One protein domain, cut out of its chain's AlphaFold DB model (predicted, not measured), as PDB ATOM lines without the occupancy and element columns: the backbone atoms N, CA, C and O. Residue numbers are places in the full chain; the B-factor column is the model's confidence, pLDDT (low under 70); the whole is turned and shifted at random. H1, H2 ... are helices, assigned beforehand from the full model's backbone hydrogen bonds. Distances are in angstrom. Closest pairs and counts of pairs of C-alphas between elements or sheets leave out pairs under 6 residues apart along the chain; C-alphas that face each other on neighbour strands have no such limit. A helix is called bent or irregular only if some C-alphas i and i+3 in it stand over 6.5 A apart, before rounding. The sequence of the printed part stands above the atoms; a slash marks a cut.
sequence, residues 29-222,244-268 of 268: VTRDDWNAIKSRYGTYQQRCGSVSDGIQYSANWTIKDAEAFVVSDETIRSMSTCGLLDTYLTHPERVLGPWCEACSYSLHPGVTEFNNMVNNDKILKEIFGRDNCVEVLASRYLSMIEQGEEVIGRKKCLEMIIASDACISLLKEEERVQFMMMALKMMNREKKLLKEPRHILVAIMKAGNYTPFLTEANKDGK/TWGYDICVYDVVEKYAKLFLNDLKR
ATOM      1  N   VAL A  29     132.873 -26.802 -17.412       72.94
ATOM      2  CA  VAL A  29     131.433 -26.532 -17.267       72.94
ATOM      3  C   VAL A  29     131.177 -26.108 -15.829       72.94
ATOM      4  O   VAL A  29     131.080 -26.946 -14.929       72.94
ATOM      5  N   THR A  30     131.083 -24.800 -15.602       80.56
ATOM      6  CA  THR A  30     130.855 -24.280 -14.253       80.56
ATOM      7  C   THR A  30     129.430 -24.588 -13.787       80.56
ATOM      8  O   THR A  30     128.524 -24.870 -14.578       80.56
ATOM      9  N   ARG A  31     129.199 -24.519 -12.471       80.44
ATOM     10  CA  ARG A  31     127.843 -24.629 -11.913       80.44
ATOM     11  C   ARG A  31     126.912 -23.559 -12.495       80.44
ATOM     12  O   ARG A  31     125.736 -23.841 -12.710       80.44
ATOM     13  N   ASP A  32     127.440 -22.368 -12.745       83.00
ATOM     14  CA  ASP A  32     126.668 -21.235 -13.246       83.00
ATOM     15  C   ASP A  32     126.332 -21.413 -14.731       83.00
ATOM     16  O   ASP A  32     125.165 -21.267 -15.095       83.00
ATOM     17  N   ASP A  33     127.287 -21.879 -15.549       85.38
ATOM     18  CA  ASP A  33     127.033 -22.300 -16.939       85.38
ATOM     19  C   ASP A  33     125.914 -23.349 -16.999       85.38
ATOM     20  O   ASP A  33     124.962 -23.245 -17.775       85.38
ATOM     21  N   TRP A  34     125.997 -24.363 -16.132       86.31
ATOM     22  CA  TRP A  34     125.008 -25.436 -16.085       86.31
ATOM     23  C   TRP A  34     123.624 -24.939 -15.656       86.31
ATOM     24  O   TRP A  34     122.600 -25.354 -16.201       86.31
ATOM     25  N   ASN A  35     123.568 -24.032 -14.681       85.44
ATOM     26  CA  ASN A  35     122.314 -23.423 -14.251       85.44
ATOM     27  C   ASN A  35     121.698 -22.542 -15.344       85.44
ATOM     28  O   ASN A  35     120.477 -22.563 -15.499       85.44
ATOM     29  N   ALA A  36     122.512 -21.835 -16.132       87.94
ATOM     30  CA  ALA A  36     122.037 -21.059 -17.274       87.94
ATOM     31  C   ALA A  36     121.407 -21.957 -18.353       87.94
ATOM     32  O   ALA A  36     120.295 -21.679 -18.804       87.94
ATOM     33  N   ILE A  37     122.052 -23.082 -18.696       88.38
ATOM     34  CA  ILE A  37     121.508 -24.085 -19.634       88.38
ATOM     35  C   ILE A  37     120.155 -24.610 -19.145       88.38
ATOM     36  O   ILE A  37     119.176 -24.598 -19.893       88.38
ATOM     37  N   LYS A  38     120.069 -25.018 -17.872       89.00
ATOM     38  CA  LYS A  38     118.807 -25.487 -17.281       89.00
ATOM     39  C   LYS A  38     117.731 -24.411 -17.282       89.00
ATOM     40  O   LYS A  38     116.578 -24.710 -17.566       89.00
ATOM     41  N   SER A  39     118.087 -23.163 -16.986       88.44
ATOM     42  CA  SER A  39     117.124 -22.063 -17.010       88.44
ATOM     43  C   SER A  39     116.578 -21.811 -18.417       88.44
ATOM     44  O   SER A  39     115.406 -21.470 -18.547       88.44
ATOM     45  N   ARG A  40     117.404 -21.978 -19.461       88.38
ATOM     46  CA  ARG A  40     117.008 -21.778 -20.864       88.38
ATOM     47  C   ARG A  40     116.127 -22.915 -21.387       88.38
ATOM     48  O   ARG A  40     115.107 -22.649 -22.013       88.38
ATOM     49  N   TYR A  41     116.501 -24.169 -21.125       87.56
ATOM     50  CA  TYR A  41     115.846 -25.338 -21.738       87.56
ATOM     51  C   TYR A  41     114.909 -26.116 -20.803       87.56
ATOM     52  O   TYR A  41     114.119 -26.939 -21.269       87.56
ATOM     53  N   GLY A  42     114.931 -25.845 -19.497       73.56
ATOM     54  CA  GLY A  42     114.102 -26.543 -18.509       73.56
ATOM     55  C   GLY A  42     112.598 -26.335 -18.712       73.56
ATOM     56  O   GLY A  42     111.799 -27.220 -18.418       73.56
ATOM     57  N   THR A  43     112.180 -25.212 -19.306       69.06
ATOM     58  CA  THR A  43     110.768 -24.978 -19.658       69.06
ATOM     59  C   THR A  43     110.289 -25.873 -20.799       69.06
ATOM     60  O   THR A  43     109.123 -26.264 -20.832       69.06
ATOM     61  N   TYR A  44     111.176 -26.225 -21.734       68.06
ATOM     62  CA  TYR A  44     110.869 -27.174 -22.805       68.06
ATOM     63  C   TYR A  44     110.831 -28.611 -22.294       68.06
ATOM     64  O   TYR A  44     110.061 -29.404 -22.821       68.06
ATOM     65  N   GLN A  45     111.556 -28.930 -21.220       64.00
ATOM     66  CA  GLN A  45     111.569 -30.279 -20.646       64.00
ATOM     67  C   GLN A  45     110.191 -30.630 -20.082       64.00
ATOM     68  O   GLN A  45     109.698 -31.737 -20.270       64.00
ATOM     69  N   GLN A  46     109.523 -29.652 -19.468       62.97
ATOM     70  CA  GLN A  46     108.145 -29.798 -19.005       62.97
ATOM     71  C   GLN A  46     107.154 -29.938 -20.171       62.97
ATOM     72  O   GLN A  46     106.221 -30.727 -20.084       62.97
ATOM     73  N   ARG A  47     107.372 -29.216 -21.281       66.62
ATOM     74  CA  ARG A  47     106.497 -29.255 -22.470       66.62
ATOM     75  C   ARG A  47     106.663 -30.536 -23.292       66.62
ATOM     76  O   ARG A  47     105.672 -31.138 -23.683       66.62
ATOM     77  N   CYS A  48     107.900 -30.965 -23.530       70.62
ATOM     78  CA  CYS A  48     108.222 -32.197 -24.248       70.62
ATOM     79  C   CYS A  48     108.192 -33.450 -23.353       70.62
ATOM     80  O   CYS A  48     108.368 -34.550 -23.860       70.62
ATOM     81  N   GLY A  49     107.987 -33.318 -22.039       62.19
ATOM     82  CA  GLY A  49     107.767 -34.452 -21.134       62.19
ATOM     83  C   GLY A  49     106.328 -34.987 -21.163       62.19
ATOM     84  O   GLY A  49     106.100 -36.141 -20.814       62.19
ATOM     85  N   SER A  50     105.363 -34.173 -21.607       60.28
ATOM     86  CA  SER A  50     103.941 -34.525 -21.747       60.28
ATOM     87  C   SER A  50     103.486 -34.430 -23.208       60.28
ATOM     88  O   SER A  50     102.612 -33.634 -23.554       60.28
ATOM     89  N   VAL A  51     104.121 -35.205 -24.085       68.50
ATOM     90  CA  VAL A  51     103.748 -35.265 -25.504       68.50
ATOM     91  C   VAL A  51     102.415 -36.003 -25.642       68.50
ATOM     92  O   VAL A  51     102.282 -37.125 -25.161       68.50
ATOM     93  N   SER A  52     101.426 -35.375 -26.281       67.94
ATOM     94  CA  SER A  52     100.094 -35.971 -26.507       67.94
ATOM     95  C   SER A  52      99.772 -36.213 -27.982       67.94
ATOM     96  O   SER A  52      98.831 -36.937 -28.291       67.94
ATOM     97  N   ASP A  53     100.562 -35.632 -28.883       78.62
ATOM     98  CA  ASP A  53     100.382 -35.669 -30.334       78.62
ATOM     99  C   ASP A  53     101.476 -36.465 -31.063       78.62
ATOM    100  O   ASP A  53     101.435 -36.595 -32.283       78.62
ATOM    101  N   GLY A  54     102.449 -37.008 -30.327       78.06
ATOM    102  CA  GLY A  54     103.432 -37.952 -30.849       78.06
ATOM    103  C   GLY A  54     102.804 -39.320 -31.105       78.06
ATOM    104  O   GLY A  54     101.933 -39.773 -30.361       78.06
ATOM    105  N   ILE A  55     103.257 -40.000 -32.156       74.88
ATOM    106  CA  ILE A  55     102.851 -41.374 -32.429       74.88
ATOM    107  C   ILE A  55     103.624 -42.287 -31.486       74.88
ATOM    108  O   ILE A  55     104.826 -42.507 -31.644       74.88
ATOM    109  N   GLN A  56     102.906 -42.848 -30.519       70.44
ATOM    110  CA  GLN A  56     103.410 -43.933 -29.693       70.44
ATOM    111  C   GLN A  56     103.044 -45.265 -30.333       70.44
ATOM    112  O   GLN A  56     101.876 -45.589 -30.546       70.44
ATOM    113  N   TYR A  57     104.067 -46.042 -30.641       64.88
ATOM    114  CA  TYR A  57     103.914 -47.357 -31.237       64.88
ATOM    115  C   TYR A  57     103.665 -48.395 -30.143       64.88
ATOM    116  O   TYR A  57     104.141 -48.259 -29.012       64.88
ATOM    117  N   SER A  58     102.901 -49.441 -30.459       61.06
ATOM    118  CA  SER A  58     102.609 -50.475 -29.470       61.06
ATOM    119  C   SER A  58     103.831 -51.368 -29.235       61.06
ATOM    120  O   SER A  58     104.614 -51.643 -30.141       61.06
ATOM    121  N   ALA A  59     103.975 -51.871 -28.007       57.84
ATOM    122  CA  ALA A  59     105.149 -52.640 -27.585       57.84
ATOM    123  C   ALA A  59     105.383 -53.958 -28.362       57.84
ATOM    124  O   ALA A  59     106.460 -54.537 -28.255       57.84
ATOM    125  N   ASN A  60     104.402 -54.436 -29.140       60.56
ATOM    126  CA  ASN A  60     104.394 -55.774 -29.749       60.56
ATOM    127  C   ASN A  60     104.497 -55.762 -31.287       60.56
ATOM    128  O   ASN A  60     103.997 -56.673 -31.945       60.56
ATOM    129  N   TRP A  61     105.099 -54.733 -31.878       64.12
ATOM    130  CA  TRP A  61     105.245 -54.631 -33.334       64.12
ATOM    131  C   TRP A  61     106.224 -55.640 -33.936       64.12
ATOM    132  O   TRP A  61     107.259 -55.971 -33.353       64.12
ATOM    133  N   THR A  62     105.925 -56.078 -35.161       62.00
ATOM    134  CA  THR A  62     106.835 -56.881 -35.983       62.00
ATOM    135  C   THR A  62     107.658 -56.010 -36.936       62.00
ATOM    136  O   THR A  62     107.357 -54.843 -37.178       62.00
ATOM    137  N   ILE A  63     108.703 -56.595 -37.541       55.94
ATOM    138  CA  ILE A  63     109.466 -55.945 -38.622       55.94
ATOM    139  C   ILE A  63     108.564 -55.493 -39.772       55.94
ATOM    140  O   ILE A  63     108.762 -54.396 -40.283       55.94
ATOM    141  N   LYS A  64     107.548 -56.289 -40.109       61.97
ATOM    142  CA  LYS A  64     106.620 -55.991 -41.201       61.97
ATOM    143  C   LYS A  64     105.693 -54.822 -40.884       61.97
ATOM    144  O   LYS A  64     105.422 -54.023 -41.770       61.97
ATOM    145  N   ASP A  65     105.241 -54.704 -39.635       63.22
ATOM    146  CA  ASP A  65     104.398 -53.578 -39.206       63.22
ATOM    147  C   ASP A  65     105.174 -52.259 -39.292       63.22
ATOM    148  O   ASP A  65     104.646 -51.251 -39.752       63.22
ATOM    149  N   ALA A  66     106.462 -52.290 -38.934       58.59
ATOM    150  CA  ALA A  66     107.346 -51.137 -39.038       58.59
ATOM    151  C   ALA A  66     107.684 -50.748 -40.485       58.59
ATOM    152  O   ALA A  66     107.735 -49.565 -40.797       58.59
ATOM    153  N   GLU A  67     107.900 -51.720 -41.372       60.31
ATOM    154  CA  GLU A  67     108.165 -51.467 -42.798       60.31
ATOM    155  C   GLU A  67     106.932 -50.946 -43.550       60.31
ATOM    156  O   GLU A  67     107.064 -50.200 -44.517       60.31
ATOM    157  N   ALA A  68     105.730 -51.328 -43.115       64.06
ATOM    158  CA  ALA A  68     104.469 -50.865 -43.692       64.06
ATOM    159  C   ALA A  68     104.000 -49.516 -43.122       64.06
ATOM    160  O   ALA A  68     103.006 -48.954 -43.594       64.06
ATOM    161  N   PHE A  69     104.677 -49.005 -42.094       66.56
ATOM    162  CA  PHE A  69     104.279 -47.782 -41.428       66.56
ATOM    163  C   PHE A  69     104.619 -46.555 -42.271       66.56
ATOM    164  O   PHE A  69     105.775 -46.280 -42.591       66.56
ATOM    165  N   VAL A  70     103.586 -45.785 -42.601       69.94
ATOM    166  CA  VAL A  70     103.705 -44.543 -43.358       69.94
ATOM    167  C   VAL A  70     102.948 -43.458 -42.608       69.94
ATOM    168  O   VAL A  70     101.745 -43.575 -42.382       69.94
ATOM    169  N   VAL A  71     103.647 -42.382 -42.248       74.50
ATOM    170  CA  VAL A  71     103.017 -41.162 -41.734       74.50
ATOM    171  C   VAL A  71     102.722 -40.243 -42.913       74.50
ATOM    172  O   VAL A  71     103.593 -40.009 -43.753       74.50
ATOM    173  N   SER A  72     101.494 -39.733 -42.998       83.25
ATOM    174  CA  SER A  72     101.138 -38.779 -44.049       83.25
ATOM    175  C   SER A  72     101.860 -37.439 -43.846       83.25
ATOM    176  O   SER A  72     102.093 -37.020 -42.711       83.25
ATOM    177  N   ASP A  73     102.170 -36.733 -44.939       85.75
ATOM    178  CA  ASP A  73     102.808 -35.410 -44.863       85.75
ATOM    179  C   ASP A  73     101.927 -34.397 -44.094       85.75
ATOM    180  O   ASP A  73     102.441 -33.514 -43.409       85.75
ATOM    181  N   GLU A  74     100.598 -34.541 -44.165       88.25
ATOM    182  CA  GLU A  74      99.642 -33.724 -43.403       88.25
ATOM    183  C   GLU A  74      99.765 -33.975 -41.896       88.25
ATOM    184  O   GLU A  74      99.876 -33.033 -41.112       88.25
ATOM    185  N   THR A  75      99.832 -35.248 -41.499       86.62
ATOM    186  CA  THR A  75     100.039 -35.642 -40.103       86.62
ATOM    187  C   THR A  75     101.361 -35.087 -39.568       86.62
ATOM    188  O   THR A  75     101.360 -34.459 -38.512       86.62
ATOM    189  N   ILE A  76     102.459 -35.233 -40.322       87.69
ATOM    190  CA  ILE A  76     103.788 -34.716 -39.951       87.69
ATOM    191  C   ILE A  76     103.742 -33.202 -39.683       87.69
ATOM    192  O   ILE A  76     104.212 -32.741 -38.644       87.69
ATOM    193  N   ARG A  77     103.114 -32.424 -40.573       87.75
ATOM    194  CA  ARG A  77     102.999 -30.961 -40.418       87.75
ATOM    195  C   ARG A  77     102.123 -30.546 -39.237       87.75
ATOM    196  O   ARG A  77     102.368 -29.504 -38.639       87.75
ATOM    197  N   SER A  78     101.106 -31.342 -38.909       88.19
ATOM    198  CA  SER A  78     100.176 -31.047 -37.811       88.19
ATOM    199  C   SER A  78     100.740 -31.345 -36.416       88.19
ATOM    200  O   SER A  78     100.280 -30.760 -35.438       88.19
ATOM    201  N   MET A  79     101.737 -32.232 -36.314       90.31
ATOM    202  CA  MET A  79     102.374 -32.587 -35.043       90.31
ATOM    203  C   MET A  79     103.239 -31.453 -34.516       90.31
ATOM    204  O   MET A  79     103.831 -30.704 -35.288       90.31
ATOM    205  N   SER A  80     103.388 -31.354 -33.201       90.19
ATOM    206  CA  SER A  80     104.364 -30.501 -32.531       90.19
ATOM    207  C   SER A  80     105.789 -31.037 -32.703       90.19
ATOM    208  O   SER A  80     106.013 -32.205 -33.013       90.19
ATOM    209  N   THR A  81     106.790 -30.182 -32.486       90.12
ATOM    210  CA  THR A  81     108.207 -30.573 -32.613       90.12
ATOM    211  C   THR A  81     108.579 -31.629 -31.575       90.12
ATOM    212  O   THR A  81     109.316 -32.561 -31.886       90.12
ATOM    213  N   CYS A  82     108.020 -31.531 -30.361       88.12
ATOM    214  CA  CYS A  82     108.157 -32.571 -29.343       88.12
ATOM    215  C   CYS A  82     107.509 -33.886 -29.812       88.12
ATOM    216  O   CYS A  82     108.116 -34.936 -29.646       88.12
ATOM    217  N   GLY A  83     106.319 -33.821 -30.426       87.75
ATOM    218  CA  GLY A  83     105.600 -34.964 -30.998       87.75
ATOM    219  C   GLY A  83     106.375 -35.683 -32.092       87.75
ATOM    220  O   GLY A  83     106.515 -36.905 -32.045       87.75
ATOM    221  N   LEU A  84     106.951 -34.936 -33.034       88.00
ATOM    222  CA  LEU A  84     107.809 -35.495 -34.080       88.00
ATOM    223  C   LEU A  84     109.077 -36.126 -33.505       88.00
ATOM    224  O   LEU A  84     109.431 -37.240 -33.887       88.00
ATOM    225  N   LEU A  85     109.739 -35.446 -32.564       86.25
ATOM    226  CA  LEU A  85     110.946 -35.971 -31.931       86.25
ATOM    227  C   LEU A  85     110.651 -37.234 -31.105       86.25
ATOM    228  O   LEU A  85     111.435 -38.176 -31.140       86.25
ATOM    229  N   ASP A  86     109.529 -37.282 -30.383       81.69
ATOM    230  CA  ASP A  86     109.102 -38.461 -29.616       81.69
ATOM    231  C   ASP A  86     108.729 -39.631 -30.535       81.69
ATOM    232  O   ASP A  86     109.193 -40.754 -30.333       81.69
ATOM    233  N   THR A  87     107.986 -39.349 -31.612       78.88
ATOM    234  CA  THR A  87     107.665 -40.323 -32.670       78.88
ATOM    235  C   THR A  87     108.938 -40.937 -33.245       78.88
ATOM    236  O   THR A  87     109.042 -42.156 -33.383       78.88
ATOM    237  N   TYR A  88     109.931 -40.100 -33.538       77.44
ATOM    238  CA  TYR A  88     111.212 -40.533 -34.076       77.44
ATOM    239  C   TYR A  88     112.013 -41.372 -33.068       77.44
ATOM    240  O   TYR A  88     112.448 -42.482 -33.373       77.44
ATOM    241  N   LEU A  89     112.201 -40.862 -31.846       75.88
ATOM    242  CA  LEU A  89     113.020 -41.514 -30.818       75.88
ATOM    243  C   LEU A  89     112.372 -42.779 -30.243       75.88
ATOM    244  O   LEU A  89     113.050 -43.549 -29.563       75.88
ATOM    245  N   THR A  90     111.089 -43.028 -30.504       72.00
ATOM    246  CA  THR A  90     110.431 -44.267 -30.074       72.00
ATOM    247  C   THR A  90     110.951 -45.490 -30.843       72.00
ATOM    248  O   THR A  90     111.153 -46.522 -30.202       72.00
ATOM    249  N   HIS A  91     111.257 -45.354 -32.146       66.00
ATOM    250  CA  HIS A  91     111.824 -46.412 -33.010       66.00
ATOM    251  C   HIS A  91     112.893 -45.893 -33.988       66.00
ATOM    252  O   HIS A  91     112.712 -45.937 -35.210       66.00
ATOM    253  N   PRO A  92     114.033 -45.402 -33.485       63.62
ATOM    254  CA  PRO A  92     115.035 -44.767 -34.328       63.62
ATOM    255  C   PRO A  92     115.665 -45.724 -35.353       63.62
ATOM    256  O   PRO A  92     115.978 -45.305 -36.463       63.62
ATOM    257  N   GLU A  93     115.792 -47.016 -35.038       59.28
ATOM    258  CA  GLU A  93     116.314 -48.054 -35.939       59.28
ATOM    259  C   GLU A  93     115.441 -48.302 -37.179       59.28
ATOM    260  O   GLU A  93     115.902 -48.869 -38.168       59.28
ATOM    261  N   ARG A  94     114.170 -47.890 -37.138       57.06
ATOM    262  CA  ARG A  94     113.245 -47.994 -38.276       57.06
ATOM    263  C   ARG A  94     113.319 -46.795 -39.198       57.06
ATOM    264  O   ARG A  94     113.084 -46.946 -40.390       57.06
ATOM    265  N   VAL A  95     113.669 -45.639 -38.646       55.69
ATOM    266  CA  VAL A  95     113.786 -44.387 -39.395       55.69
ATOM    267  C   VAL A  95     115.187 -44.236 -39.992       55.69
ATOM    268  O   VAL A  95     115.338 -43.802 -41.127       55.69
ATOM    269  N   LEU A  96     116.217 -44.661 -39.256       54.09
ATOM    270  CA  LEU A  96     117.619 -44.602 -39.682       54.09
ATOM    271  C   LEU A  96     118.165 -45.926 -40.236       54.09
ATOM    272  O   LEU A  96     119.309 -45.969 -40.675       54.09
ATOM    273  N   GLY A  97     117.386 -47.010 -40.197       49.34
ATOM    274  CA  GLY A  97     117.852 -48.346 -40.575       49.34
ATOM    275  C   GLY A  97     118.799 -48.994 -39.547       49.34
ATOM    276  O   GLY A  97     119.117 -48.404 -38.506       49.34
ATOM    277  N   PRO A  98     119.246 -50.244 -39.798       44.50
ATOM    278  CA  PRO A  98     120.174 -50.942 -38.920       44.50
ATOM    279  C   PRO A  98     121.501 -50.188 -38.854       44.50
ATOM    280  O   PRO A  98     122.231 -50.074 -39.839       44.50
ATOM    281  N   TRP A  99     121.827 -49.696 -37.662       51.56
ATOM    282  CA  TRP A  99     123.089 -49.017 -37.422       51.56
ATOM    283  C   TRP A  99     124.236 -50.024 -37.496       51.56
ATOM    284  O   TRP A  99     124.335 -50.934 -36.672       51.56
ATOM    285  N   CYS A 100     125.128 -49.863 -38.468       40.53
ATOM    286  CA  CYS A 100     126.371 -50.617 -38.484       40.53
ATOM    287  C   CYS A 100     127.241 -50.143 -37.309       40.53
ATOM    288  O   CYS A 100     127.545 -48.956 -37.200       40.53
ATOM    289  N   GLU A 101     127.683 -51.048 -36.428       40.69
ATOM    290  CA  GLU A 101     128.613 -50.712 -35.336       40.69
ATOM    291  C   GLU A 101     129.889 -50.016 -35.848       40.69
ATOM    292  O   GLU A 101     130.478 -49.212 -35.126       40.69
ATOM    293  N   ALA A 102     130.278 -50.222 -37.113       37.16
ATOM    294  CA  ALA A 102     131.390 -49.510 -37.748       37.16
ATOM    295  C   ALA A 102     131.089 -48.028 -38.077       37.16
ATOM    296  O   ALA A 102     132.012 -47.222 -38.171       37.16
ATOM    297  N   CYS A 103     129.821 -47.613 -38.177       39.22
ATOM    298  CA  CYS A 103     129.441 -46.202 -38.342       39.22
ATOM    299  C   CYS A 103     129.599 -45.387 -37.045       39.22
ATOM    300  O   CYS A 103     129.527 -44.161 -37.076       39.22
ATOM    301  N   SER A 104     129.862 -46.050 -35.909       42.03
ATOM    302  CA  SER A 104     130.205 -45.398 -34.633       42.03
ATOM    303  C   SER A 104     131.602 -44.762 -34.617       42.03
ATOM    304  O   SER A 104     131.945 -44.030 -33.687       42.03
ATOM    305  N   TYR A 105     132.419 -44.994 -35.647       44.31
ATOM    306  CA  TYR A 105     133.686 -44.297 -35.808       44.31
ATOM    307  C   TYR A 105     133.429 -42.940 -36.480       44.31
ATOM    308  O   TYR A 105     133.171 -42.852 -37.677       44.31
ATOM    309  N   SER A 106     133.530 -41.861 -35.699       43.62
ATOM    310  CA  SER A 106     133.255 -40.448 -36.045       43.62
ATOM    311  C   SER A 106     134.057 -39.858 -37.225       43.62
ATOM    312  O   SER A 106     133.974 -38.660 -37.510       43.62
ATOM    313  N   LEU A 107     134.877 -40.676 -37.883       42.53
ATOM    314  CA  LEU A 107     135.807 -40.306 -38.950       42.53
ATOM    315  C   LEU A 107     135.681 -41.218 -40.190       42.53
ATOM    316  O   LEU A 107     136.460 -41.080 -41.125       42.53
ATOM    317  N   HIS A 108     134.681 -42.110 -40.217       42.56
ATOM    318  CA  HIS A 108     134.360 -43.009 -41.333       42.56
ATOM    319  C   HIS A 108     133.205 -42.479 -42.219       42.56
ATOM    320  O   HIS A 108     132.500 -41.548 -41.816       42.56
ATOM    321  N   PRO A 109     132.932 -43.123 -43.380       43.47
ATOM    322  CA  PRO A 109     131.773 -42.860 -44.245       43.47
ATOM    323  C   PRO A 109     130.416 -42.875 -43.530       43.47
ATOM    324  O   PRO A 109     129.458 -42.331 -44.065       43.47
ATOM    325  N   GLY A 110     130.336 -43.436 -42.318       48.97
ATOM    326  CA  GLY A 110     129.119 -43.493 -41.510       48.97
ATOM    327  C   GLY A 110     128.532 -42.128 -41.142       48.97
ATOM    328  O   GLY A 110     127.319 -42.027 -41.025       48.97
ATOM    329  N   VAL A 111     129.339 -41.063 -41.022       53.41
ATOM    330  CA  VAL A 111     128.802 -39.701 -40.807       53.41
ATOM    331  C   VAL A 111     128.178 -39.153 -42.091       53.41
ATOM    332  O   VAL A 111     127.086 -38.599 -42.046       53.41
ATOM    333  N   THR A 112     128.820 -39.349 -43.245       55.62
ATOM    334  CA  THR A 112     128.272 -38.943 -44.549       55.62
ATOM    335  C   THR A 112     127.008 -39.731 -44.891       55.62
ATOM    336  O   THR A 112     126.023 -39.158 -45.341       55.62
ATOM    337  N   GLU A 113     127.014 -41.041 -44.651       59.22
ATOM    338  CA  GLU A 113     125.853 -41.912 -44.829       59.22
ATOM    339  C   GLU A 113     124.718 -41.517 -43.882       59.22
ATOM    340  O   GLU A 113     123.582 -41.361 -44.321       59.22
ATOM    341  N   PHE A 114     125.031 -41.232 -42.615       66.25
ATOM    342  CA  PHE A 114     124.068 -40.697 -41.660       66.25
ATOM    343  C   PHE A 114     123.492 -39.347 -42.102       66.25
ATOM    344  O   PHE A 114     122.276 -39.191 -42.126       66.25
ATOM    345  N   ASN A 115     124.328 -38.404 -42.539       67.31
ATOM    346  CA  ASN A 115     123.870 -37.118 -43.067       67.31
ATOM    347  C   ASN A 115     122.999 -37.295 -44.322       67.31
ATOM    348  O   ASN A 115     122.014 -36.580 -44.486       67.31
ATOM    349  N   ASN A 116     123.291 -38.277 -45.181       68.25
ATOM    350  CA  ASN A 116     122.438 -38.613 -46.322       68.25
ATOM    351  C   ASN A 116     121.087 -39.198 -45.890       68.25
ATOM    352  O   ASN A 116     120.066 -38.849 -46.478       68.25
ATOM    353  N   MET A 117     121.054 -40.060 -44.869       69.50
ATOM    354  CA  MET A 117     119.803 -40.585 -44.308       69.50
ATOM    355  C   MET A 117     118.966 -39.460 -43.692       69.50
ATOM    356  O   MET A 117     117.795 -39.307 -44.032       69.50
ATOM    357  N   VAL A 118     119.597 -38.596 -42.894       73.31
ATOM    358  CA  VAL A 118     118.986 -37.389 -42.323       73.31
ATOM    359  C   VAL A 118     118.397 -36.489 -43.415       73.31
ATOM    360  O   VAL A 118     117.246 -36.067 -43.327       73.31
ATOM    361  N   ASN A 119     119.156 -36.244 -44.485       72.31
ATOM    362  CA  ASN A 119     118.734 -35.417 -45.615       72.31
ATOM    363  C   ASN A 119     117.658 -36.059 -46.494       72.31
ATOM    364  O   ASN A 119     117.161 -35.401 -47.408       72.31
ATOM    365  N   ASN A 120     117.287 -37.316 -46.269       75.31
ATOM    366  CA  ASN A 120     116.237 -37.995 -47.023       75.31
ATOM    367  C   ASN A 120     115.004 -38.306 -46.172       75.31
ATOM    368  O   ASN A 120     113.925 -38.484 -46.736       75.31
ATOM    369  N   ASP A 121     115.127 -38.275 -44.846       79.44
ATOM    370  CA  ASP A 121     114.020 -38.531 -43.936       79.44
ATOM    371  C   ASP A 121     113.054 -37.339 -43.831       79.44
ATOM    372  O   ASP A 121     113.443 -36.185 -43.632       79.44
ATOM    373  N   LYS A 122     111.757 -37.619 -43.977       81.94
ATOM    374  CA  LYS A 122     110.711 -36.586 -43.973       81.94
ATOM    375  C   LYS A 122     110.463 -36.003 -42.582       81.94
ATOM    376  O   LYS A 122     110.185 -34.810 -42.482       81.94
ATOM    377  N   ILE A 123     110.557 -36.820 -41.531       83.31
ATOM    378  CA  ILE A 123     110.321 -36.390 -40.147       83.31
ATOM    379  C   ILE A 123     111.470 -35.490 -39.693       83.31
ATOM    380  O   ILE A 123     111.223 -34.414 -39.156       83.31
ATOM    381  N   LEU A 124     112.718 -35.875 -39.963       83.56
ATOM    382  CA  LEU A 124     113.896 -35.072 -39.642       83.56
ATOM    383  C   LEU A 124     113.931 -33.758 -40.422       83.56
ATOM    384  O   LEU A 124     114.205 -32.720 -39.827       83.56
ATOM    385  N   LYS A 125     113.590 -33.767 -41.719       86.44
ATOM    386  CA  LYS A 125     113.431 -32.523 -42.494       86.44
ATOM    387  C   LYS A 125     112.418 -31.579 -41.869       86.44
ATOM    388  O   LYS A 125     112.683 -30.385 -41.771       86.44
ATOM    389  N   GLU A 126     111.274 -32.113 -41.456       89.94
ATOM    390  CA  GLU A 126     110.246 -31.325 -40.790       89.94
ATOM    391  C   GLU A 126     110.741 -30.798 -39.436       89.94
ATOM    392  O   GLU A 126     110.551 -29.622 -39.145       89.94
ATOM    393  N   ILE A 127     111.419 -31.622 -38.628       90.12
ATOM    394  CA  ILE A 127     112.011 -31.195 -37.351       90.12
ATOM    395  C   ILE A 127     112.984 -30.033 -37.577       90.12
ATOM    396  O   ILE A 127     112.824 -28.990 -36.951       90.12
ATOM    397  N   PHE A 128     113.939 -30.171 -38.500       90.81
ATOM    398  CA  PHE A 128     114.942 -29.137 -38.786       90.81
ATOM    399  C   PHE A 128     114.374 -27.889 -39.468       90.81
ATOM    400  O   PHE A 128     114.992 -26.830 -39.407       90.81
ATOM    401  N   GLY A 129     113.199 -27.989 -40.090       88.75
ATOM    402  CA  GLY A 129     112.485 -26.848 -40.659       88.75
ATOM    403  C   GLY A 129     111.755 -25.980 -39.630       88.75
ATOM    404  O   GLY A 129     111.172 -24.969 -40.013       88.75
ATOM    405  N   ARG A 130     111.744 -26.363 -38.346       90.50
ATOM    406  CA  ARG A 130     110.971 -25.678 -37.301       90.50
ATOM    407  C   ARG A 130     111.824 -24.741 -36.463       90.50
ATOM    408  O   ARG A 130     112.884 -25.118 -35.972       90.50
ATOM    409  N   ASP A 131     111.271 -23.564 -36.189       91.25
ATOM    410  CA  ASP A 131     111.947 -22.486 -35.456       91.25
ATOM    411  C   ASP A 131     112.399 -22.873 -34.039       91.25
ATOM    412  O   ASP A 131     113.336 -22.284 -33.517       91.25
ATOM    413  N   ASN A 132     111.744 -23.855 -33.411       90.19
ATOM    414  CA  ASN A 132     112.039 -24.318 -32.050       90.19
ATOM    415  C   ASN A 132     112.818 -25.646 -32.000       90.19
ATOM    416  O   ASN A 132     112.872 -26.294 -30.949       90.19
ATOM    417  N   CYS A 133     113.351 -26.106 -33.137       90.88
ATOM    418  CA  CYS A 133     114.065 -27.377 -33.243       90.88
ATOM    419  C   CYS A 133     115.208 -27.472 -32.229       90.88
ATOM    420  O   CYS A 133     115.329 -28.462 -31.504       90.88
ATOM    421  N   VAL A 134     116.041 -26.431 -32.168       91.94
ATOM    422  CA  VAL A 134     117.257 -26.419 -31.353       91.94
ATOM    423  C   VAL A 134     116.917 -26.490 -29.866       91.94
ATOM    424  O   VAL A 134     117.490 -27.307 -29.145       91.94
ATOM    425  N   GLU A 135     115.934 -25.712 -29.407       90.94
ATOM    426  CA  GLU A 135     115.479 -25.721 -28.017       90.94
ATOM    427  C   GLU A 135     114.900 -27.074 -27.604       90.94
ATOM    428  O   GLU A 135     115.143 -27.540 -26.489       90.94
ATOM    429  N   VAL A 136     114.152 -27.718 -28.503       90.00
ATOM    430  CA  VAL A 136     113.554 -29.035 -28.256       90.00
ATOM    431  C   VAL A 136     114.627 -30.124 -28.188       90.00
ATOM    432  O   VAL A 136     114.607 -30.935 -27.259       90.00
ATOM    433  N   LEU A 137     115.603 -30.118 -29.104       90.19
ATOM    434  CA  LEU A 137     116.735 -31.051 -29.078       90.19
ATOM    435  C   LEU A 137     117.592 -30.866 -27.819       90.19
ATOM    436  O   LEU A 137     117.893 -31.843 -27.131       90.19
ATOM    437  N   ALA A 138     117.933 -29.619 -27.479       90.62
ATOM    438  CA  ALA A 138     118.708 -29.292 -26.284       90.62
ATOM    439  C   ALA A 138     117.977 -29.721 -25.008       90.62
ATOM    440  O   ALA A 138     118.573 -30.324 -24.118       90.62
ATOM    441  N   SER A 139     116.671 -29.470 -24.936       88.31
ATOM    442  CA  SER A 139     115.841 -29.867 -23.803       88.31
ATOM    443  C   SER A 139     115.750 -31.382 -23.631       88.31
ATOM    444  O   SER A 139     115.903 -31.880 -22.512       88.31
ATOM    445  N   ARG A 140     115.544 -32.133 -24.721       85.31
ATOM    446  CA  ARG A 140     115.504 -33.598 -24.649       85.31
ATOM    447  C   ARG A 140     116.859 -34.158 -24.220       85.31
ATOM    448  O   ARG A 140     116.903 -35.042 -23.368       85.31
ATOM    449  N   TYR A 141     117.949 -33.612 -24.754       86.56
ATOM    450  CA  TYR A 141     119.295 -34.043 -24.396       86.56
ATOM    451  C   TYR A 141     119.639 -33.716 -22.935       86.56
ATOM    452  O   TYR A 141     120.138 -34.576 -22.211       86.56
ATOM    453  N   LEU A 142     119.270 -32.523 -22.457       85.75
ATOM    454  CA  LEU A 142     119.371 -32.146 -21.046       85.75
ATOM    455  C   LEU A 142     118.602 -33.121 -20.143       85.75
ATOM    456  O   LEU A 142     119.146 -33.578 -19.140       85.75
ATOM    457  N   SER A 143     117.373 -33.491 -20.519       81.19
ATOM    458  CA  SER A 143     116.573 -34.460 -19.761       81.19
ATOM    459  C   SER A 143     117.275 -35.810 -19.635       81.19
ATOM    460  O   SER A 143     117.310 -36.369 -18.542       81.19
ATOM    461  N   MET A 144     117.891 -36.307 -20.715       78.62
ATOM    462  CA  MET A 144     118.677 -37.548 -20.683       78.62
ATOM    463  C   MET A 144     119.881 -37.428 -19.738       78.62
ATOM    464  O   MET A 144     120.134 -38.338 -18.946       78.62
ATOM    465  N   ILE A 145     120.582 -36.285 -19.761       79.50
ATOM    466  CA  ILE A 145     121.710 -36.008 -18.853       79.50
ATOM    467  C   ILE A 145     121.263 -35.990 -17.394       79.50
ATOM    468  O   ILE A 145     122.053 -36.374 -16.537       79.50
ATOM    469  N   GLU A 146     120.045 -35.548 -17.081       77.56
ATOM    470  CA  GLU A 146     119.542 -35.472 -15.704       77.56
ATOM    471  C   GLU A 146     118.951 -36.803 -15.226       77.56
ATOM    472  O   GLU A 146     119.357 -37.323 -14.183       77.56
ATOM    473  N   GLN A 147     118.056 -37.398 -16.014       71.81
ATOM    474  CA  GLN A 147     117.343 -38.632 -15.674       71.81
ATOM    475  C   GLN A 147     118.257 -39.862 -15.699       71.81
ATOM    476  O   GLN A 147     118.010 -40.815 -14.965       71.81
ATOM    477  N   GLY A 148     119.352 -39.822 -16.468       62.94
ATOM    478  CA  GLY A 148     120.263 -40.957 -16.606       62.94
ATOM    479  C   GLY A 148     119.610 -42.158 -17.271       62.94
ATOM    480  O   GLY A 148     119.849 -43.281 -16.836       62.94
ATOM    481  N   GLU A 149     118.743 -41.922 -18.257       56.59
ATOM    482  CA  GLU A 149     118.051 -42.993 -18.970       56.59
ATOM    483  C   GLU A 149     119.055 -43.991 -19.573       56.59
ATOM    484  O   GLU A 149     119.891 -43.633 -20.400       56.59
ATOM    485  N   GLU A 150     118.933 -45.266 -19.191       50.94
ATOM    486  CA  GLU A 150     119.755 -46.384 -19.684       50.94
ATOM    487  C   GLU A 150     119.326 -46.899 -21.072       50.94
ATOM    488  O   GLU A 150     119.805 -47.940 -21.524       50.94
ATOM    489  N   VAL A 151     118.430 -46.210 -21.794       55.12
ATOM    490  CA  VAL A 151     118.048 -46.636 -23.152       55.12
ATOM    491  C   VAL A 151     119.129 -46.193 -24.139       55.12
ATOM    492  O   VAL A 151     118.944 -45.266 -24.929       55.12
ATOM    493  N   ILE A 152     120.268 -46.892 -24.089       56.56
ATOM    494  CA  ILE A 152     121.489 -46.671 -24.883       56.56
ATOM    495  C   ILE A 152     121.160 -46.426 -26.369       56.56
ATOM    496  O   ILE A 152     121.793 -45.599 -27.019       56.56
ATOM    497  N   GLY A 153     120.137 -47.098 -26.914       60.97
ATOM    498  CA  GLY A 153     119.702 -46.911 -28.302       60.97
ATOM    499  C   GLY A 153     119.162 -45.508 -28.612       60.97
ATOM    500  O   GLY A 153     119.593 -44.885 -29.576       60.97
ATOM    501  N   ARG A 154     118.257 -44.969 -27.783       69.94
ATOM    502  CA  ARG A 154     117.593 -43.674 -28.040       69.94
ATOM    503  C   ARG A 154     118.543 -42.498 -27.874       69.94
ATOM    504  O   ARG A 154     118.512 -41.554 -28.662       69.94
ATOM    505  N   LYS A 155     119.400 -42.586 -26.860       72.88
ATOM    506  CA  LYS A 155     120.409 -41.577 -26.553       72.88
ATOM    507  C   LYS A 155     121.401 -41.405 -27.706       72.88
ATOM    508  O   LYS A 155     121.547 -40.293 -28.205       72.88
ATOM    509  N   LYS A 156     121.990 -42.500 -28.203       71.75
ATOM    510  CA  LYS A 156     122.887 -42.476 -29.375       71.75
ATOM    511  C   LYS A 156     122.241 -41.802 -30.582       71.75
ATOM    512  O   LYS A 156     122.869 -40.987 -31.250       71.75
ATOM    513  N   CYS A 157     120.982 -42.125 -30.864       74.56
ATOM    514  CA  CYS A 157     120.278 -41.552 -32.005       74.56
ATOM    515  C   CYS A 157     120.056 -40.045 -31.846       74.56
ATOM    516  O   CYS A 157     120.264 -39.309 -32.809       74.56
ATOM    517  N   LEU A 158     119.706 -39.571 -30.646       80.62
ATOM    518  CA  LEU A 158     119.589 -38.136 -30.382       80.62
ATOM    519  C   LEU A 158     120.934 -37.411 -30.532       80.62
ATOM    520  O   LEU A 158     120.995 -36.358 -31.163       80.62
ATOM    521  N   GLU A 159     122.017 -37.975 -29.998       80.06
ATOM    522  CA  GLU A 159     123.358 -37.393 -30.127       80.06
ATOM    523  C   GLU A 159     123.803 -37.285 -31.584       80.06
ATOM    524  O   GLU A 159     124.407 -36.288 -31.979       80.06
ATOM    525  N   MET A 160     123.465 -38.286 -32.397       76.44
ATOM    526  CA  MET A 160     123.741 -38.266 -33.826       76.44
ATOM    527  C   MET A 160     122.900 -37.216 -34.553       76.44
ATOM    528  O   MET A 160     123.456 -36.466 -35.344       76.44
ATOM    529  N   ILE A 161     121.602 -37.086 -34.248       80.69
ATOM    530  CA  ILE A 161     120.760 -36.004 -34.796       80.69
ATOM    531  C   ILE A 161     121.402 -34.642 -34.518       80.69
ATOM    532  O   ILE A 161     121.552 -33.842 -35.441       80.69
ATOM    533  N   ILE A 162     121.838 -34.405 -33.277       86.00
ATOM    534  CA  ILE A 162     122.515 -33.161 -32.877       86.00
ATOM    535  C   ILE A 162     123.837 -32.978 -33.640       86.00
ATOM    536  O   ILE A 162     124.172 -31.866 -34.038       86.00
ATOM    537  N   ALA A 163     124.584 -34.062 -33.860       80.19
ATOM    538  CA  ALA A 163     125.852 -34.051 -34.585       80.19
ATOM    539  C   ALA A 163     125.709 -33.997 -36.121       80.19
ATOM    540  O   ALA A 163     126.727 -33.888 -36.805       80.19
ATOM    541  N   SER A 164     124.491 -34.091 -36.669       79.69
ATOM    542  CA  SER A 164     124.249 -34.039 -38.118       79.69
ATOM    543  C   SER A 164     124.596 -32.673 -38.707       79.69
ATOM    544  O   SER A 164     124.387 -31.644 -38.064       79.69
ATOM    545  N   ASP A 165     125.035 -32.641 -39.967       79.19
ATOM    546  CA  ASP A 165     125.329 -31.374 -40.658       79.19
ATOM    547  C   ASP A 165     124.090 -30.464 -40.704       79.19
ATOM    548  O   ASP A 165     124.199 -29.248 -40.536       79.19
ATOM    549  N   ALA A 166     122.903 -31.065 -40.861       83.75
ATOM    550  CA  ALA A 166     121.626 -30.364 -40.836       83.75
ATOM    551  C   ALA A 166     121.430 -29.616 -39.510       83.75
ATOM    552  O   ALA A 166     121.232 -28.402 -39.523       83.75
ATOM    553  N   CYS A 167     121.580 -30.293 -38.368       87.44
ATOM    554  CA  CYS A 167     121.455 -29.647 -37.063       87.44
ATOM    555  C   CYS A 167     122.563 -28.614 -36.828       87.44
ATOM    556  O   CYS A 167     122.279 -27.486 -36.437       87.44
ATOM    557  N   ILE A 168     123.824 -28.974 -37.087       86.62
ATOM    558  CA  ILE A 168     124.986 -28.110 -36.835       86.62
ATOM    559  C   ILE A 168     124.900 -26.797 -37.622       86.62
ATOM    560  O   ILE A 168     125.301 -25.747 -37.112       86.62
ATOM    561  N   SER A 169     124.336 -26.834 -38.834       87.50
ATOM    562  CA  SER A 169     124.110 -25.642 -39.657       87.50
ATOM    563  C   SER A 169     123.094 -24.659 -39.059       87.50
ATOM    564  O   SER A 169     123.192 -23.462 -39.318       87.50
ATOM    565  N   LEU A 170     122.164 -25.145 -38.227       91.12
ATOM    566  CA  LEU A 170     121.159 -24.329 -37.540       91.12
ATOM    567  C   LEU A 170     121.688 -23.714 -36.241       91.12
ATOM    568  O   LEU A 170     121.161 -22.698 -35.792       91.12
ATOM    569  N   LEU A 171     122.718 -24.315 -35.634       90.75
ATOM    570  CA  LEU A 171     123.219 -23.875 -34.334       90.75
ATOM    571  C   LEU A 171     123.936 -22.529 -34.431       90.75
ATOM    572  O   LEU A 171     124.970 -22.397 -35.105       90.75
ATOM    573  N   LYS A 172     123.462 -21.575 -33.631       91.50
ATOM    574  CA  LYS A 172     124.200 -20.359 -33.283       91.50
ATOM    575  C   LYS A 172     125.414 -20.708 -32.430       91.50
ATOM    576  O   LYS A 172     125.483 -21.760 -31.797       91.50
ATOM    577  N   GLU A 173     126.369 -19.792 -32.364       88.00
ATOM    578  CA  GLU A 173     127.597 -19.979 -31.588       88.00
ATOM    579  C   GLU A 173     127.322 -20.282 -30.106       88.00
ATOM    580  O   GLU A 173     127.853 -21.248 -29.561       88.00
ATOM    581  N   GLU A 174     126.396 -19.549 -29.483       89.12
ATOM    582  CA  GLU A 174     125.961 -19.807 -28.105       89.12
ATOM    583  C   GLU A 174     125.357 -21.209 -27.903       89.12
ATOM    584  O   GLU A 174     125.569 -21.839 -26.868       89.12
ATOM    585  N   GLU A 175     124.628 -21.731 -28.889       91.44
ATOM    586  CA  GLU A 175     124.011 -23.058 -28.825       91.44
ATOM    587  C   GLU A 175     125.077 -24.143 -28.993       91.44
ATOM    588  O   GLU A 175     125.058 -25.137 -28.267       91.44
ATOM    589  N   ARG A 176     126.075 -23.925 -29.863       89.69
ATOM    590  CA  ARG A 176     127.248 -24.807 -29.989       89.69
ATOM    591  C   ARG A 176     127.990 -24.929 -28.661       89.69
ATOM    592  O   ARG A 176     128.270 -26.042 -28.221       89.69
ATOM    593  N   VAL A 177     128.240 -23.804 -27.988       89.50
ATOM    594  CA  VAL A 177     128.850 -23.773 -26.647       89.50
ATOM    595  C   VAL A 177     128.038 -24.617 -25.661       89.50
ATOM    596  O   VAL A 177     128.591 -25.468 -24.965       89.50
ATOM    597  N   GLN A 178     126.716 -24.443 -25.633       90.94
ATOM    598  CA  GLN A 178     125.838 -25.164 -24.707       90.94
ATOM    599  C   GLN A 178     125.773 -26.671 -25.002       90.94
ATOM    600  O   GLN A 178     125.851 -27.475 -24.071       90.94
ATOM    601  N   PHE A 179     125.696 -27.083 -26.273       90.94
ATOM    602  CA  PHE A 179     125.765 -28.498 -26.660       90.94
ATOM    603  C   PHE A 179     127.114 -29.127 -26.320       90.94
ATOM    604  O   PHE A 179     127.141 -30.253 -25.820       90.94
ATOM    605  N   MET A 180     128.224 -28.402 -26.500       89.19
ATOM    606  CA  MET A 180     129.540 -28.868 -26.055       89.19
ATOM    607  C   MET A 180     129.596 -29.063 -24.537       89.19
ATOM    608  O   MET A 180     130.083 -30.092 -24.071       89.19
ATOM    609  N   MET A 181     129.061 -28.121 -23.754       88.94
ATOM    610  CA  MET A 181     128.985 -28.252 -22.294       88.94
ATOM    611  C   MET A 181     128.137 -29.454 -21.865       88.94
ATOM    612  O   MET A 181     128.560 -30.229 -21.009       88.94
ATOM    613  N   MET A 182     126.955 -29.630 -22.466       88.88
ATOM    614  CA  MET A 182     126.080 -30.778 -22.212       88.88
ATOM    615  C   MET A 182     126.781 -32.103 -22.544       88.88
ATOM    616  O   MET A 182     126.768 -33.033 -21.738       88.88
ATOM    617  N   ALA A 183     127.477 -32.166 -23.681       86.56
ATOM    618  CA  ALA A 183     128.263 -33.322 -24.092       86.56
ATOM    619  C   ALA A 183     129.405 -33.652 -23.113       86.56
ATOM    620  O   ALA A 183     129.512 -34.785 -22.646       86.56
ATOM    621  N   LEU A 184     130.209 -32.662 -22.714       83.38
ATOM    622  CA  LEU A 184     131.268 -32.851 -21.715       83.38
ATOM    623  C   LEU A 184     130.708 -33.262 -20.343       83.38
ATOM    624  O   LEU A 184     131.328 -34.049 -19.621       83.38
ATOM    625  N   LYS A 185     129.527 -32.759 -19.960       82.50
ATOM    626  CA  LYS A 185     128.857 -33.156 -18.715       82.50
ATOM    627  C   LYS A 185     128.449 -34.628 -18.739       82.50
ATOM    628  O   LYS A 185     128.670 -35.322 -17.745       82.50
ATOM    629  N   MET A 186     127.907 -35.096 -19.862       79.69
ATOM    630  CA  MET A 186     127.544 -36.500 -20.060       79.69
ATOM    631  C   MET A 186     128.777 -37.416 -20.019       79.69
ATOM    632  O   MET A 186     128.770 -38.380 -19.258       79.69
ATOM    633  N   MET A 187     129.869 -37.068 -20.722       76.19
ATOM    634  CA  MET A 187     131.130 -37.845 -20.686       76.19
ATOM    635  C   MET A 187     131.615 -38.084 -19.254       76.19
ATOM    636  O   MET A 187     131.997 -39.191 -18.885       76.19
ATOM    637  N   ASN A 188     131.539 -37.050 -18.411       72.81
ATOM    638  CA  ASN A 188     131.939 -37.150 -17.011       72.81
ATOM    639  C   ASN A 188     131.035 -38.065 -16.173       72.81
ATOM    640  O   ASN A 188     131.517 -38.683 -15.222       72.81
ATOM    641  N   ARG A 189     129.738 -38.151 -16.496       68.81
ATOM    642  CA  ARG A 189     128.786 -39.047 -15.818       68.81
ATOM    643  C   ARG A 189     129.047 -40.513 -16.183       68.81
ATOM    644  O   ARG A 189     128.861 -41.391 -15.344       68.81
ATOM    645  N   GLU A 190     129.521 -40.772 -17.399       62.81
ATOM    646  CA  GLU A 190     129.581 -42.104 -18.010       62.81
ATOM    647  C   GLU A 190     130.987 -42.706 -18.102       62.81
ATOM    648  O   GLU A 190     131.240 -43.543 -18.965       62.81
ATOM    649  N   LYS A 191     131.898 -42.372 -17.175       56.88
ATOM    650  CA  LYS A 191     133.290 -42.892 -17.108       56.88
ATOM    651  C   LYS A 191     133.440 -44.435 -17.147       56.88
ATOM    652  O   LYS A 191     134.555 -44.946 -17.084       56.88
ATOM    653  N   LYS A 192     132.347 -45.198 -17.239       47.97
ATOM    654  CA  LYS A 192     132.307 -46.646 -17.441       47.97
ATOM    655  C   LYS A 192     131.736 -46.990 -18.829       47.97
ATOM    656  O   LYS A 192     130.531 -46.995 -19.034       47.97
ATOM    657  N   LEU A 193     132.633 -47.410 -19.724       42.34
ATOM    658  CA  LEU A 193     132.402 -48.363 -20.825       42.34
ATOM    659  C   LEU A 193     131.550 -47.956 -22.048       42.34
ATOM    660  O   LEU A 193     131.497 -48.758 -22.980       42.34
ATOM    661  N   LEU A 194     130.949 -46.764 -22.132       45.78
ATOM    662  CA  LEU A 194     130.117 -46.398 -23.292       45.78
ATOM    663  C   LEU A 194     130.662 -45.197 -24.079       45.78
ATOM    664  O   LEU A 194     131.209 -44.241 -23.543       45.78
ATOM    665  N   LYS A 195     130.571 -45.313 -25.406       54.44
ATOM    666  CA  LYS A 195     131.265 -44.523 -26.434       54.44
ATOM    667  C   LYS A 195     130.677 -43.113 -26.686       54.44
ATOM    668  O   LYS A 195     130.929 -42.560 -27.756       54.44
ATOM    669  N   GLU A 196     129.953 -42.506 -25.750       62.72
ATOM    670  CA  GLU A 196     129.006 -41.388 -25.982       62.72
ATOM    671  C   GLU A 196     129.377 -40.154 -25.137       62.72
ATOM    672  O   GLU A 196     129.865 -40.361 -24.024       62.72
ATOM    673  N   PRO A 197     129.257 -38.879 -25.594       71.31
ATOM    674  CA  PRO A 197     128.615 -38.243 -26.759       71.31
ATOM    675  C   PRO A 197     129.602 -37.537 -27.728       71.31
ATOM    676  O   PRO A 197     129.431 -36.386 -28.148       71.31
ATOM    677  N   ARG A 198     130.707 -38.206 -28.068       73.31
ATOM    678  CA  ARG A 198     131.844 -37.610 -28.806       73.31
ATOM    679  C   ARG A 198     131.478 -37.044 -30.181       73.31
ATOM    680  O   ARG A 198     132.129 -36.109 -30.640       73.31
ATOM    681  N   HIS A 199     130.444 -37.582 -30.820       74.00
ATOM    682  CA  HIS A 199     129.972 -37.131 -32.129       74.00
ATOM    683  C   HIS A 199     129.588 -35.650 -32.124       74.00
ATOM    684  O   HIS A 199     129.994 -34.923 -33.027       74.00
ATOM    685  N   ILE A 200     128.915 -35.187 -31.066       79.00
ATOM    686  CA  ILE A 200     128.531 -33.780 -30.898       79.00
ATOM    687  C   ILE A 200     129.783 -32.899 -30.825       79.00
ATOM    688  O   ILE A 200     129.894 -31.904 -31.539       79.00
ATOM    689  N   LEU A 201     130.761 -33.289 -30.000       80.88
ATOM    690  CA  LEU A 201     132.001 -32.528 -29.819       80.88
ATOM    691  C   LEU A 201     132.801 -32.424 -31.120       80.88
ATOM    692  O   LEU A 201     133.249 -31.342 -31.492       80.88
ATOM    693  N   VAL A 202     132.960 -33.545 -31.827       75.75
ATOM    694  CA  VAL A 202     133.685 -33.594 -33.102       75.75
ATOM    695  C   VAL A 202     132.976 -32.766 -34.169       75.75
ATOM    696  O   VAL A 202     133.640 -32.008 -34.872       75.75
ATOM    697  N   ALA A 203     131.652 -32.885 -34.291       77.06
ATOM    698  CA  ALA A 203     130.878 -32.144 -35.283       77.06
ATOM    699  C   ALA A 203     130.987 -30.628 -35.066       77.06
ATOM    700  O   ALA A 203     131.277 -29.887 -36.004       77.06
ATOM    701  N   ILE A 204     130.871 -30.173 -33.814       81.06
ATOM    702  CA  ILE A 204     130.999 -28.754 -33.469       81.06
ATOM    703  C   ILE A 204     132.429 -28.243 -33.702       81.06
ATOM    704  O   ILE A 204     132.602 -27.188 -34.312       81.06
ATOM    705  N   MET A 205     133.464 -28.991 -33.295       80.25
ATOM    706  CA  MET A 205     134.865 -28.610 -33.555       80.25
ATOM    707  C   MET A 205     135.190 -28.551 -35.054       80.25
ATOM    708  O   MET A 205     135.928 -27.665 -35.486       80.25
ATOM    709  N   LYS A 206     134.634 -29.468 -35.861       74.75
ATOM    710  CA  LYS A 206     134.775 -29.441 -37.326       74.75
ATOM    711  C   LYS A 206     134.073 -28.233 -37.935       74.75
ATOM    712  O   LYS A 206     134.688 -27.526 -38.723       74.75
ATOM    713  N   ALA A 207     132.831 -27.957 -37.543       77.00
ATOM    714  CA  ALA A 207     132.089 -26.795 -38.033       77.00
ATOM    715  C   ALA A 207     132.726 -25.461 -37.620       77.00
ATOM    716  O   ALA A 207     132.635 -24.475 -38.348       77.00
ATOM    717  N   GLY A 208     133.406 -25.436 -36.472       73.75
ATOM    718  CA  GLY A 208     134.229 -24.315 -36.026       73.75
ATOM    719  C   GLY A 208     135.609 -24.227 -36.685       73.75
ATOM    720  O   GLY A 208     136.370 -23.332 -36.335       73.75
ATOM    721  N   ASN A 209     135.960 -25.141 -37.601       77.88
ATOM    722  CA  ASN A 209     137.292 -25.254 -38.206       77.88
ATOM    723  C   ASN A 209     138.432 -25.223 -37.168       77.88
ATOM    724  O   ASN A 209     139.451 -24.564 -37.376       77.88
ATOM    725  N   TYR A 210     138.274 -25.919 -36.034       77.50
ATOM    726  CA  TYR A 210     139.234 -25.838 -34.934       77.50
ATOM    727  C   TYR A 210     140.572 -26.507 -35.289       77.50
ATOM    728  O   TYR A 210     140.770 -27.715 -35.120       77.50
ATOM    729  N   THR A 211     141.511 -25.702 -35.792       73.00
ATOM    730  CA  THR A 211     142.800 -26.140 -36.346       73.00
ATOM    731  C   THR A 211     143.604 -27.062 -35.428       73.00
ATOM    732  O   THR A 211     144.140 -28.042 -35.949       73.00
ATOM    733  N   PRO A 212     143.705 -26.837 -34.100       72.94
ATOM    734  CA  PRO A 212     144.454 -27.739 -33.222       72.94
ATOM    735  C   PRO A 212     143.907 -29.170 -33.247       72.94
ATOM    736  O   PRO A 212     144.674 -30.118 -33.416       72.94
ATOM    737  N   PHE A 213     142.581 -29.319 -33.181       71.94
ATOM    738  CA  PHE A 213     141.916 -30.616 -33.281       71.94
ATOM    739  C   PHE A 213     142.079 -31.237 -34.670       71.94
ATOM    740  O   PHE A 213     142.468 -32.397 -34.779       71.94
ATOM    741  N   LEU A 214     141.838 -30.466 -35.737       66.00
ATOM    742  CA  LEU A 214     141.946 -30.958 -37.116       66.00
ATOM    743  C   LEU A 214     143.375 -31.391 -37.466       66.00
ATOM    744  O   LEU A 214     143.583 -32.385 -38.155       66.00
ATOM    745  N   THR A 215     144.372 -30.664 -36.966       66.19
ATOM    746  CA  THR A 215     145.785 -30.988 -37.175       66.19
ATOM    747  C   THR A 215     146.156 -32.274 -36.451       66.19
ATOM    748  O   THR A 215     146.806 -33.136 -37.038       66.19
ATOM    749  N   GLU A 216     145.730 -32.432 -35.197       64.31
ATOM    750  CA  GLU A 216     145.997 -33.655 -34.439       64.31
ATOM    751  C   GLU A 216     145.278 -34.869 -35.035       64.31
ATOM    752  O   GLU A 216     145.881 -35.930 -35.178       64.31
ATOM    753  N   ALA A 217     144.031 -34.692 -35.479       60.28
ATOM    754  CA  ALA A 217     143.295 -35.717 -36.210       60.28
ATOM    755  C   ALA A 217     144.020 -36.138 -37.505       60.28
ATOM    756  O   ALA A 217     143.937 -37.290 -37.909       60.28
ATOM    757  N   ASN A 218     144.781 -35.246 -38.143       55.59
ATOM    758  CA  ASN A 218     145.476 -35.545 -39.399       55.59
ATOM    759  C   ASN A 218     146.898 -36.111 -39.231       55.59
ATOM    760  O   ASN A 218     147.384 -36.786 -40.139       55.59
ATOM    761  N   LYS A 219     147.578 -35.855 -38.103       52.94
ATOM    762  CA  LYS A 219     149.004 -36.191 -37.901       52.94
ATOM    763  C   LYS A 219     149.327 -37.683 -37.905       52.94
ATOM    764  O   LYS A 219     150.462 -38.044 -38.195       52.94
ATOM    765  N   ASP A 220     148.374 -38.538 -37.556       44.12
ATOM    766  CA  ASP A 220     148.712 -39.891 -37.118       44.12
ATOM    767  C   ASP A 220     148.467 -40.994 -38.158       44.12
ATOM    768  O   ASP A 220     148.829 -42.139 -37.903       44.12
ATOM    769  N   GLY A 221     147.794 -40.751 -39.290       41.12
ATOM    770  CA  GLY A 221     147.321 -41.860 -40.146       41.12
ATOM    771  C   GLY A 221     146.234 -42.740 -39.488       41.12
ATOM    772  O   GLY A 221     145.412 -43.338 -40.174       41.12
ATOM    773  N   LYS A 222     146.176 -42.765 -38.147       42.78
ATOM    774  CA  LYS A 222     145.247 -43.502 -37.273       42.78
ATOM    775  C   LYS A 222     143.790 -43.056 -37.408       42.78
ATOM    776  O   LYS A 222     142.899 -43.747 -36.935       42.78
ATOM    777  N   THR A 244     142.298 -53.478 -29.775       31.84
ATOM    778  CA  THR A 244     141.279 -52.463 -30.136       31.84
ATOM    779  C   THR A 244     140.881 -51.567 -28.957       31.84
ATOM    780  O   THR A 244     140.569 -50.394 -29.144       31.84
ATOM    781  N   TRP A 245     140.982 -52.079 -27.728       27.19
ATOM    782  CA  TRP A 245     140.656 -51.339 -26.506       27.19
ATOM    783  C   TRP A 245     141.649 -50.206 -26.208       27.19
ATOM    784  O   TRP A 245     141.250 -49.157 -25.709       27.19
ATOM    785  N   GLY A 246     142.931 -50.377 -26.556       25.73
ATOM    786  CA  GLY A 246     143.954 -49.337 -26.388       25.73
ATOM    787  C   GLY A 246     143.832 -48.196 -27.405       25.73
ATOM    788  O   GLY A 246     144.180 -47.059 -27.097       25.73
ATOM    789  N   TYR A 247     143.290 -48.475 -28.596       33.69
ATOM    790  CA  TYR A 247     143.007 -47.452 -29.607       33.69
ATOM    791  C   TYR A 247     141.822 -46.563 -29.205       33.69
ATOM    792  O   TYR A 247     141.898 -45.348 -29.364       33.69
ATOM    793  N   ASP A 248     140.765 -47.135 -28.623       39.22
ATOM    794  CA  ASP A 248     139.554 -46.396 -28.233       39.22
ATOM    795  C   ASP A 248     139.779 -45.396 -27.073       39.22
ATOM    796  O   ASP A 248     139.095 -44.369 -27.010       39.22
ATOM    797  N   ILE A 249     140.745 -45.664 -26.181       38.03
ATOM    798  CA  ILE A 249     141.090 -44.793 -25.039       38.03
ATOM    799  C   ILE A 249     141.892 -43.565 -25.505       38.03
ATOM    800  O   ILE A 249     141.580 -42.441 -25.117       38.03
ATOM    801  N   CYS A 250     142.846 -43.733 -26.426       42.78
ATOM    802  CA  CYS A 250     143.640 -42.616 -26.955       42.78
ATOM    803  C   CYS A 250     142.795 -41.590 -27.733       42.78
ATOM    804  O   CYS A 250     143.075 -40.395 -27.690       42.78
ATOM    805  N   VAL A 251     141.739 -42.033 -28.428       53.44
ATOM    806  CA  VAL A 251     140.813 -41.126 -29.131       53.44
ATOM    807  C   VAL A 251     139.936 -40.346 -28.143       53.44
ATOM    808  O   VAL A 251     139.604 -39.187 -28.395       53.44
ATOM    809  N   TYR A 252     139.574 -40.958 -27.008       59.19
ATOM    810  CA  TYR A 252     138.766 -40.326 -25.962       59.19
ATOM    811  C   TYR A 252     139.488 -39.118 -25.350       59.19
ATOM    812  O   TYR A 252     138.944 -38.011 -25.373       59.19
ATOM    813  N   ASP A 253     140.735 -39.307 -24.911       63.28
ATOM    814  CA  ASP A 253     141.513 -38.248 -24.258       63.28
ATOM    815  C   ASP A 253     141.794 -37.079 -25.210       63.28
ATOM    816  O   ASP A 253     141.777 -35.915 -24.807       63.28
ATOM    817  N   VAL A 254     141.997 -37.369 -26.499       66.62
ATOM    818  CA  VAL A 254     142.223 -36.352 -27.532       66.62
ATOM    819  C   VAL A 254     140.963 -35.518 -27.768       66.62
ATOM    820  O   VAL A 254     141.032 -34.289 -27.710       66.62
ATOM    821  N   VAL A 255     139.808 -36.150 -28.004       71.62
ATOM    822  CA  VAL A 255     138.550 -35.422 -28.255       71.62
ATOM    823  C   VAL A 255     138.153 -34.594 -27.036       71.62
ATOM    824  O   VAL A 255     137.824 -33.421 -27.195       71.62
ATOM    825  N   GLU A 256     138.226 -35.164 -25.830       76.50
ATOM    826  CA  GLU A 256     137.897 -34.438 -24.601       76.50
ATOM    827  C   GLU A 256     138.840 -33.245 -24.387       76.50
ATOM    828  O   GLU A 256     138.380 -32.126 -24.145       76.50
ATOM    829  N   LYS A 257     140.157 -33.452 -24.534       78.00
ATOM    830  CA  LYS A 257     141.165 -32.392 -24.394       78.00
ATOM    831  C   LYS A 257     140.894 -31.229 -25.343       78.00
ATOM    832  O   LYS A 257     140.836 -30.084 -24.899       78.00
ATOM    833  N   TYR A 258     140.736 -31.499 -26.639       76.31
ATOM    834  CA  TYR A 258     140.539 -30.428 -27.616       76.31
ATOM    835  C   TYR A 258     139.155 -29.789 -27.519       76.31
ATOM    836  O   TYR A 258     139.050 -28.585 -27.733       76.31
ATOM    837  N   ALA A 259     138.124 -30.535 -27.121       80.88
ATOM    838  CA  ALA A 259     136.812 -29.958 -26.857       80.88
ATOM    839  C   ALA A 259     136.851 -28.973 -25.682       80.88
ATOM    840  O   ALA A 259     136.264 -27.898 -25.779       80.88
ATOM    841  N   LYS A 260     137.576 -29.290 -24.599       83.56
ATOM    842  CA  LYS A 260     137.779 -28.361 -23.472       83.56
ATOM    843  C   LYS A 260     138.524 -27.096 -23.903       83.56
ATOM    844  O   LYS A 260     138.128 -26.000 -23.517       83.56
ATOM    845  N   LEU A 261     139.577 -27.239 -24.712       80.94
ATOM    846  CA  LEU A 261     140.325 -26.095 -25.241       80.94
ATOM    847  C   LEU A 261     139.445 -25.221 -26.141       80.94
ATOM    848  O   LEU A 261     139.348 -24.022 -25.907       80.94
ATOM    849  N   PHE A 262     138.734 -25.829 -27.092       81.81
ATOM    850  CA  PHE A 262     137.852 -25.100 -27.997       81.81
ATOM    851  C   PHE A 262     136.703 -24.407 -27.258       81.81
ATOM    852  O   PHE A 262     136.389 -23.259 -27.546       81.81
ATOM    853  N   LEU A 263     136.114 -25.063 -26.253       83.81
ATOM    854  CA  LEU A 263     135.082 -24.458 -25.413       83.81
ATOM    855  C   LEU A 263     135.600 -23.221 -24.667       83.81
ATOM    856  O   LEU A 263     134.879 -22.235 -24.546       83.81
ATOM    857  N   ASN A 264     136.836 -23.264 -24.168       83.69
ATOM    858  CA  ASN A 264     137.454 -22.108 -23.523       83.69
ATOM    859  C   ASN A 264     137.731 -20.974 -24.516       83.69
ATOM    860  O   ASN A 264     137.601 -19.813 -24.139       83.69
ATOM    861  N   ASP A 265     138.085 -21.302 -25.759       82.31
ATOM    862  CA  ASP A 265     138.280 -20.317 -26.825       82.31
ATOM    863  C   ASP A 265     136.949 -19.650 -27.220       82.31
ATOM    864  O   ASP A 265     136.908 -18.434 -27.348       82.31
ATOM    865  N   LEU A 266     135.848 -20.410 -27.314       80.19
ATOM    866  CA  LEU A 266     134.503 -19.888 -27.627       80.19
ATOM    867  C   LEU A 266     133.881 -19.025 -26.513       80.19
ATOM    868  O   LEU A 266     132.924 -18.296 -26.752       80.19
ATOM    869  N   LYS A 267     134.362 -19.147 -25.271       78.00
ATOM    870  CA  LYS A 267     133.865 -18.380 -24.114       78.00
ATOM    871  C   LYS A 267     134.534 -17.009 -23.943       78.00
ATOM    872  O   LYS A 267     134.085 -16.244 -23.090       78.00
ATOM    873  N   ARG A 268     135.642 -16.755 -24.642       72.75
ATOM    874  CA  ARG A 268     136.458 -15.535 -24.524       72.75
ATOM    875  C   ARG A 268     136.009 -14.468 -25.507       72.75
ATOM    876  O   ARG A 268     136.044 -13.290 -25.092       72.75
TER     877      ARG A 268
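What this domain is: This is residues 29 to 222 and 244 to 268 of the 268 residues of an uncharacterized protein of Proteiniphilum sp. X52 (UniProt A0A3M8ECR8). Two helical hairpins, H9 with H10 and H12 with H13, stand side by side as a four-helix up-and-down bundle that makes the core. H1 crosses over H9 on one side of it, and the long H15 packs across H12 and H13 on another, while H4 and H11 also pack on the bundle, H8 packs on H4, and H2 and H3 lie far out at the end of the longest axis away from H14 and H15. The printed part has 219 residues with fifteen named helices, H1 to H15 along the chain, and no named strand; the class is all helix. It is compact, with a radius of gyration of the C-alphas of 17.4 A and spans of 47 by 38 by 30 A.

Where its parts are: H1, residues 31 to 49, begins at C-alpha 31 (127.843, -24.629, -11.913) and is 24.2 A long; it is irregular, with C-alphas 40 and 43 7.1 A apart, and has a kink of 46 degrees near residue 43. H2 is residues 63 to 67, H3 73 to 78, H4 81 to 90, H5 92 to 95, H6 101 to 104, H7 110 to 118 and H8 122 to 128. H9, 133 to 147, is 21.1 A long, and H10, 152 to 163, 16.5 A. H11 is 165 to 170, H12 173 to 189 with 24.8 A, H13 198 to 207 and H14 211 to 219. H15, 244 to 266, is 33.4 A long and ends at C-alpha 266 (134.503, -19.888, -27.627).

How they stand to each other: In the bundle, each helix runs against the one before it. H9 and H10 touch, with C-alphas 137 and 162 closest at 7.2 A, opposite ways at a shallow tilt of 34.6 degrees, only just short of steep. H12 touches H13 at C-alphas 180 and 201, 5.8 A. H1 touches H9 at C-alphas 41 and 139, 5.0 A, about perpendicular at 76 degrees. H15 touches H13 at C-alphas 201 and 259, 6.2 A; H14 only just touches H15, with 3 pairs within 8 A. H4 touches H8 and H10, H11 touches H13, and H5 only just touches H10. H3 only just touches H8, and H7 only just touches H11; H6 and H7 touch only at the corner. H2 is close to H5 but not clearly touching. Not every O i to N i+4 pair is within hydrogen-bond range in H1 (13 of 15), H11 (1 of 2) and H15 (17 of 19).

The domain as a whole: The farthest C-alphas, of Lys 64 and Arg 268, are 53.0 A apart. Residues 223 to 243 are not printed, and C-alphas 222 and 244 are 12.1 A apart across the cut. The link from H1 to H2 is long. Mean pLDDT of the printed part is 71.9, with 85 residues under 70, among them 91 to 117 and 244 to 254.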